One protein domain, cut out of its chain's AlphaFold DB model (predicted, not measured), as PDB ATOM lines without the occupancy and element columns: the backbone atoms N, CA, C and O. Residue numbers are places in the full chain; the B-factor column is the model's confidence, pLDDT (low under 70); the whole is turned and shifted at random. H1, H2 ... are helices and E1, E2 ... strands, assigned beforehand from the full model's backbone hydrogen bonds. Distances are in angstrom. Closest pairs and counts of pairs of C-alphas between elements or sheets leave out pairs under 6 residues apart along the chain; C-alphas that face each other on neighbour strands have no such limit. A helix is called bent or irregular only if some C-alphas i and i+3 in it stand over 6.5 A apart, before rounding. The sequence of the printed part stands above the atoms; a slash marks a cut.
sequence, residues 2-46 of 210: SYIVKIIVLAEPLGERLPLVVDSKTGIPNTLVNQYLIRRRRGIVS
ATOM      1  N   SER A   2     142.099  30.070  67.635       77.94
ATOM      2  CA  SER A   2     141.710  28.813  66.988       77.94
ATOM      3  C   SER A   2     142.485  27.681  67.663       77.94
ATOM      4  O   SER A   2     143.693  27.791  67.858       77.94
ATOM      5  N   TYR A   3     141.783  26.631  68.079       81.44
ATOM      6  CA  TYR A   3     142.361  25.473  68.756       81.44
ATOM      7  C   TYR A   3     142.052  24.222  67.945       81.44
ATOM      8  O   TYR A   3     140.981  24.121  67.345       81.44
ATOM      9  N   ILE A   4     142.977  23.267  67.952       84.12
ATOM     10  CA  ILE A   4     142.773  21.942  67.368       84.12
ATOM     11  C   ILE A   4     142.890  20.883  68.461       84.12
ATOM     12  O   ILE A   4     143.718  20.978  69.370       84.12
ATOM     13  N   VAL A   5     142.043  19.862  68.372       82.50
ATOM     14  CA  VAL A   5     142.078  18.713  69.277       82.50
ATOM     15  C   VAL A   5     142.844  17.599  68.578       82.50
ATOM     16  O   VAL A   5     142.396  17.079  67.560       82.50
ATOM     17  N   LYS A   6     144.005  17.233  69.118       82.06
ATOM     18  CA  LYS A   6     144.777  16.069  68.675       82.06
ATOM     19  C   LYS A   6     144.498  14.914  69.624       82.06
ATOM     20  O   LYS A   6     144.532  15.093  70.832       82.06
ATOM     21  N   ILE A   7     144.227  13.726  69.101       76.44
ATOM     22  CA  ILE A   7     144.113  12.529  69.939       76.44
ATOM     23  C   ILE A   7     145.496  11.896  70.004       76.44
ATOM     24  O   ILE A   7     146.022  11.474  68.978       76.44
ATOM     25  N   ILE A   8     146.075  11.846  71.199       74.25
ATOM     26  CA  ILE A   8     147.330  11.137  71.441       74.25
ATOM     27  C   ILE A   8     147.029   9.802  72.116       74.25
ATOM     28  O   ILE A   8     146.151   9.710  72.975       74.25
ATOM     29  N   VAL A   9     147.733   8.759  71.695       69.25
ATOM     30  CA  VAL A   9     147.691   7.443  72.337       69.25
ATOM     31  C   VAL A   9     148.925   7.364  73.215       69.25
ATOM     32  O   VAL A   9     150.040   7.446  72.701       69.25
ATOM     33  N   LEU A  10     148.742   7.268  74.531       61.75
ATOM     34  CA  LEU A  10     149.869   6.983  75.412       61.75
ATOM     35  C   LEU A  10     150.217   5.497  75.288       61.75
ATOM     36  O   LEU A  10     149.332   4.640  75.353       61.75
ATOM     37  N   ALA A  11     151.497   5.206  75.071       51.06
ATOM     38  CA  ALA A  11     151.990   3.841  75.042       51.06
ATOM     39  C   ALA A  11     151.955   3.253  76.468       51.06
ATOM     40  O   ALA A  11     152.696   3.702  77.336       51.06
ATOM     41  N   GLU A  12     151.077   2.260  76.646       46.62
ATOM     42  CA  GLU A  12     150.973   1.272  77.739       46.62
ATOM     43  C   GLU A  12     150.528   1.703  79.159       46.62
ATOM     44  O   GLU A  12     150.759   2.832  79.589       46.62
ATOM     45  N   PRO A  13     149.854   0.798  79.917       48.22
ATOM     46  CA  PRO A  13     149.412  -0.559  79.548       48.22
ATOM     47  C   PRO A  13     147.982  -0.613  78.969       48.22
ATOM     48  O   PRO A  13     147.518  -1.674  78.573       48.22
ATOM     49  N   LEU A  14     147.272   0.521  78.899       57.25
ATOM     50  CA  LEU A  14     145.838   0.568  78.556       57.25
ATOM     51  C   LEU A  14     145.523   1.173  77.173       57.25
ATOM     52  O   LEU A  14     144.357   1.256  76.795       57.25
ATOM     53  N   GLY A  15     146.535   1.616  76.412       59.88
ATOM     54  CA  GLY A  15     146.333   2.215  75.082       59.88
ATOM     55  C   GLY A  15     145.396   3.432  75.095       59.88
ATOM     56  O   GLY A  15     144.677   3.691  74.126       59.88
ATOM     57  N   GLU A  16     145.347   4.155  76.217       63.84
ATOM     58  CA  GLU A  16     144.345   5.189  76.429       63.84
ATOM     59  C   GLU A  16     144.538   6.363  75.467       63.84
ATOM     60  O   GLU A  16     145.579   7.023  75.415       63.84
ATOM     61  N   ARG A  17     143.472   6.651  74.717       70.62
ATOM     62  CA  ARG A  17     143.371   7.818  73.840       70.62
ATOM     63  C   ARG A  17     143.057   9.045  74.677       70.62
ATOM     64  O   ARG A  17     141.947   9.127  75.205       70.62
ATOM     65  N   LEU A  18     143.975   9.999  74.784       71.06
ATOM     66  CA  LEU A  18     143.744  11.275  75.460       71.06
ATOM     67  C   LEU A  18     143.588  12.407  74.437       71.06
ATOM     68  O   LEU A  18     144.428  12.552  73.546       71.06
ATOM     69  N   PRO A  19     142.524  13.225  74.543       75.81
ATOM     70  CA  PRO A  19     142.432  14.449  73.767       75.81
ATOM     71  C   PRO A  19     143.444  15.468  74.306       75.81
ATOM     72  O   PRO A  19     143.380  15.867  75.467       75.81
ATOM     73  N   LEU A  20     144.368  15.885  73.447       83.75
ATOM     74  CA  LEU A  20     145.319  16.964  73.661       83.75
ATOM     75  C   LEU A  20     144.857  18.189  72.867       83.75
ATOM     76  O   LEU A  20     144.878  18.205  71.636       83.75
ATOM     77  N   VAL A  21     144.441  19.228  73.577       85.62
ATOM     78  CA  VAL A  21     144.093  20.522  72.993       85.62
ATOM     79  C   VAL A  21     145.370  21.330  72.815       85.62
ATOM     80  O   VAL A  21     146.094  21.594  73.780       85.62
ATOM     81  N   VAL A  22     145.640  21.718  71.573       87.75
ATOM     82  CA  VAL A  22     146.787  22.550  71.203       87.75
ATOM     83  C   VAL A  22     146.308  23.775  70.429       87.75
ATOM     84  O   VAL A  22     145.269  23.747  69.761       87.75
ATOM     85  N   ASP A  23     147.049  24.870  70.531       87.56
ATOM     86  CA  ASP A  23     146.823  26.050  69.698       87.56
ATOM     87  C   ASP A  23     147.067  25.697  68.220       87.56
ATOM     88  O   ASP A  23     148.037  25.011  67.885       87.56
ATOM     89  N   SER A  24     146.172  26.130  67.329       83.62
ATOM     90  CA  SER A  24     146.229  25.739  65.917       83.62
ATOM     91  C   SER A  24     147.379  26.379  65.142       83.62
ATOM     92  O   SER A  24     147.787  25.837  64.119       83.62
ATOM     93  N   LYS A  25     147.916  27.504  65.622       85.12
ATOM     94  CA  LYS A  25     149.018  28.233  64.986       85.12
ATOM     95  C   LYS A  25     150.366  27.840  65.568       85.12
ATOM     96  O   LYS A  25     151.317  27.658  64.820       85.12
ATOM     97  N   THR A  26     150.457  27.732  66.892       86.62
ATOM     98  CA  THR A  26     151.740  27.482  67.571       86.62
ATOM     99  C   THR A  26     151.984  26.006  67.866       86.62
ATOM    100  O   THR A  26     153.119  25.611  68.115       86.62
ATOM    101  N   GLY A  27     150.938  25.172  67.867       83.25
ATOM    102  CA  GLY A  27     151.029  23.764  68.255       83.25
ATOM    103  C   GLY A  27     151.305  23.544  69.747       83.25
ATOM    104  O   GLY A  27     151.409  22.393  70.175       83.25
ATOM    105  N   ILE A  28     151.398  24.616  70.542       85.81
ATOM    106  CA  ILE A  28     151.675  24.551  71.976       85.81
ATOM    107  C   ILE A  28     150.432  24.007  72.700       85.81
ATOM    108  O   ILE A  28     149.313  24.469  72.442       85.81
ATOM    109  N   PRO A  29     150.588  23.023  73.605       84.38
ATOM    110  CA  PRO A  29     149.474  22.476  74.363       84.38
ATOM    111  C   PRO A  29     148.898  23.498  75.338       84.38
ATOM    112  O   PRO A  29     149.617  24.114  76.125       84.38
ATOM    113  N   ASN A  30     147.571  23.621  75.339       85.31
ATOM    114  CA  ASN A  30     146.871  24.431  76.325       85.31
ATOM    115  C   ASN A  30     146.838  23.673  77.661       85.31
ATOM    116  O   ASN A  30     146.025  22.772  77.870       85.31
ATOM    117  N   THR A  31     147.766  24.015  78.553       83.12
ATOM    118  CA  THR A  31     147.985  23.315  79.826       83.12
ATOM    119  C   THR A  31     146.754  23.331  80.726       83.12
ATOM    120  O   THR A  31     146.430  22.301  81.311       83.12
ATOM    121  N   LEU A  32     146.021  24.447  80.782       80.88
ATOM    122  CA  LEU A  32     144.807  24.579  81.592       80.88
ATOM    123  C   LEU A  32     143.705  23.633  81.108       80.88
ATOM    124  O   LEU A  32     143.146  22.862  81.891       80.88
ATOM    125  N   VAL A  33     143.427  23.643  79.803       80.88
ATOM    126  CA  VAL A  33     142.381  22.798  79.210       80.88
ATOM    127  C   VAL A  33     142.759  21.319  79.310       80.88
ATOM    128  O   VAL A  33     141.926  20.493  79.682       80.88
ATOM    129  N   ASN A  34     144.020  20.971  79.051       83.25
ATOM    130  CA  ASN A  34     144.486  19.587  79.127       83.25
ATOM    131  C   ASN A  34     144.474  19.048  80.565       83.25
ATOM    132  O   ASN A  34     144.032  17.920  80.789       83.25
ATOM    133  N   GLN A  35     144.871  19.851  81.559       81.31
ATOM    134  CA  GLN A  35     144.750  19.464  82.969       81.31
ATOM    135  C   GLN A  35     143.289  19.273  83.382       81.31
ATOM    136  O   GLN A  35     142.976  18.294  84.062       81.31
ATOM    137  N   TYR A  36     142.385  20.150  82.940       82.00
ATOM    138  CA  TYR A  36     140.953  19.993  83.193       82.00
ATOM    139  C   TYR A  36     140.405  18.684  82.608       82.00
ATOM    140  O   TYR A  36     139.726  17.933  83.309       82.00
ATOM    141  N   LEU A  37     140.734  18.366  81.353       80.12
ATOM    142  CA  LEU A  37     140.287  17.136  80.689       80.12
ATOM    143  C   LEU A  37     140.782  15.875  81.411       80.12
ATOM    144  O   LEU A  37     140.006  14.934  81.598       80.12
ATOM    145  N   ILE A  38     142.034  15.871  81.878       81.69
ATOM    146  CA  ILE A  38     142.604  14.769  82.666       81.69
ATOM    147  C   ILE A  38     141.884  14.635  84.013       81.69
ATOM    148  O   ILE A  38     141.468  13.537  84.386       81.69
ATOM    149  N   ARG A  39     141.698  15.741  84.743       81.00
ATOM    150  CA  ARG A  39     141.025  15.727  86.050       81.00
ATOM    151  C   ARG A  39     139.556  15.303  85.942       81.00
ATOM    152  O   ARG A  39     139.089  14.530  86.774       81.00
ATOM    153  N   ARG A  40     138.845  15.743  84.898       80.25
ATOM    154  CA  ARG A  40     137.463  15.330  84.616       80.25
ATOM    155  C   ARG A  40     137.373  13.835  84.307       80.25
ATOM    156  O   ARG A  40     136.486  13.169  84.829       80.25
ATOM    157  N   ARG A  41     138.302  13.286  83.512       77.00
ATOM    158  CA  ARG A  41     138.361  11.839  83.221       77.00
ATOM    159  C   ARG A  41     138.607  10.986  84.456       77.00
ATOM    160  O   ARG A  41     137.995   9.937  84.594       77.00
ATOM    161  N   ARG A  42     139.473  11.447  85.359       80.44
ATOM    162  CA  ARG A  42     139.753  10.770  86.633       80.44
ATOM    163  C   ARG A  42     138.611  10.899  87.653       80.44
ATOM    164  O   ARG A  42     138.773  10.460  88.783       80.44
ATOM    165  N   GLY A  43     137.495  11.543  87.292       77.06
ATOM    166  CA  GLY A  43     136.370  11.795  88.197       77.06
ATOM    167  C   GLY A  43     136.671  12.813  89.303       77.06
ATOM    168  O   GLY A  43     135.862  12.982  90.205       77.06
ATOM    169  N   ILE A  44     137.816  13.502  89.234       77.00
ATOM    170  CA  ILE A  44     138.277  14.454  90.258       77.00
ATOM    171  C   ILE A  44     137.499  15.768  90.154       77.00
ATOM    172  O   ILE A  44     137.240  16.423  91.157       77.00
ATOM    173  N   VAL A  45     137.134  16.168  88.933       75.38
ATOM    174  CA  VAL A  45     136.494  17.459  88.676       75.38
ATOM    175  C   VAL A  45     135.083  17.255  88.140       75.38
ATOM    176  O   VAL A  45     134.882  16.781  87.021       75.38
ATOM    177  N   SER A  46     134.106  17.662  88.948       77.06
ATOM    178  CA  SER A  46     132.705  17.832  88.557       77.06
ATOM    179  C   SER A  46     132.389  19.312  88.312       77.06
ATOM    180  O   SER A  46     133.121  20.191  88.767       77.06
TER     181      SER A  46
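Overview. This is residues 2 to 46 of the 210 residues of an uncharacterized protein of Bacteriovorax sp. Seq25_V (UniProt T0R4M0). A long two-stranded hairpin, E1 and E2, has one helix, H1, beside it, so that the three elements stand in a flat row with E2 in the middle. H1 folds back along E2 on the side away from E1, while the turn of the hairpin, residues 10 to 16, makes one end of the longest axis. The printed part has 45 residues with two named strands and one named helix, in the order E1, E2, H1 along the chain; the sheet has the order E1 - E2 and is antiparallel, and the class is mixed, helices and strands. The whole is only just loose, close to compact, with a radius of gyration of the C-alphas of 11.4 A, and it is flat, with spans of 31 by 26 by 11 A.

Along the chain. Strand E1 holds residues 3 to 9 and is 19.1 A long from first to last C-alpha; it begins with C-alpha 3 at (142.361, 25.473, 68.756). Strand E2 holds residues 17 to 23 and is 19.0 A long, with C-alpha 17 at (143.371, 7.818, 73.840). Helix H1 holds residues 31 to 41 and is 15.4 A long, and it ends with C-alpha 41 at (138.361, 11.839, 83.221).

Arrangement. E1 and E2 are antiparallel neighbours and form a hairpin, with an angle of 150 degrees between their N-to-C directions. Among the C-alphas that face each other are 3 and 23, 4.6 A apart, and 9 and 17, also 4.6 A apart. Across this pair N 20 and O 6 are 2.7 A apart and N 6 and O 20 are 2.8 A apart, both within hydrogen-bond range. Outward from E2, 5 pairs of C-alphas of E2 and H1 are within 8 A. The closest C-alphas of the two are those of Leu 20 and Asn 34, 6.1 A apart, and centre to centre they are 9.6 A apart. E1 and H1 are apart. In H1 every O i to N i+4 pair is within hydrogen-bond range, and the helix is not bent.

Size, cuts and confidence. The two C-alphas farthest apart are those of Ser 2 and Pro 13, at 32.9 A, and the first and last printed C-alphas, of Ser 2 and Ser 46, are 25.8 A apart. The printed part has no cut. The link from E1 to E2 and the link from E2 to H1 are each short, with 7 residues. The mean pLDDT of the printed part is 76.7; it is under 70 in residues 9 to 16, of which residue 9 belongs to E1.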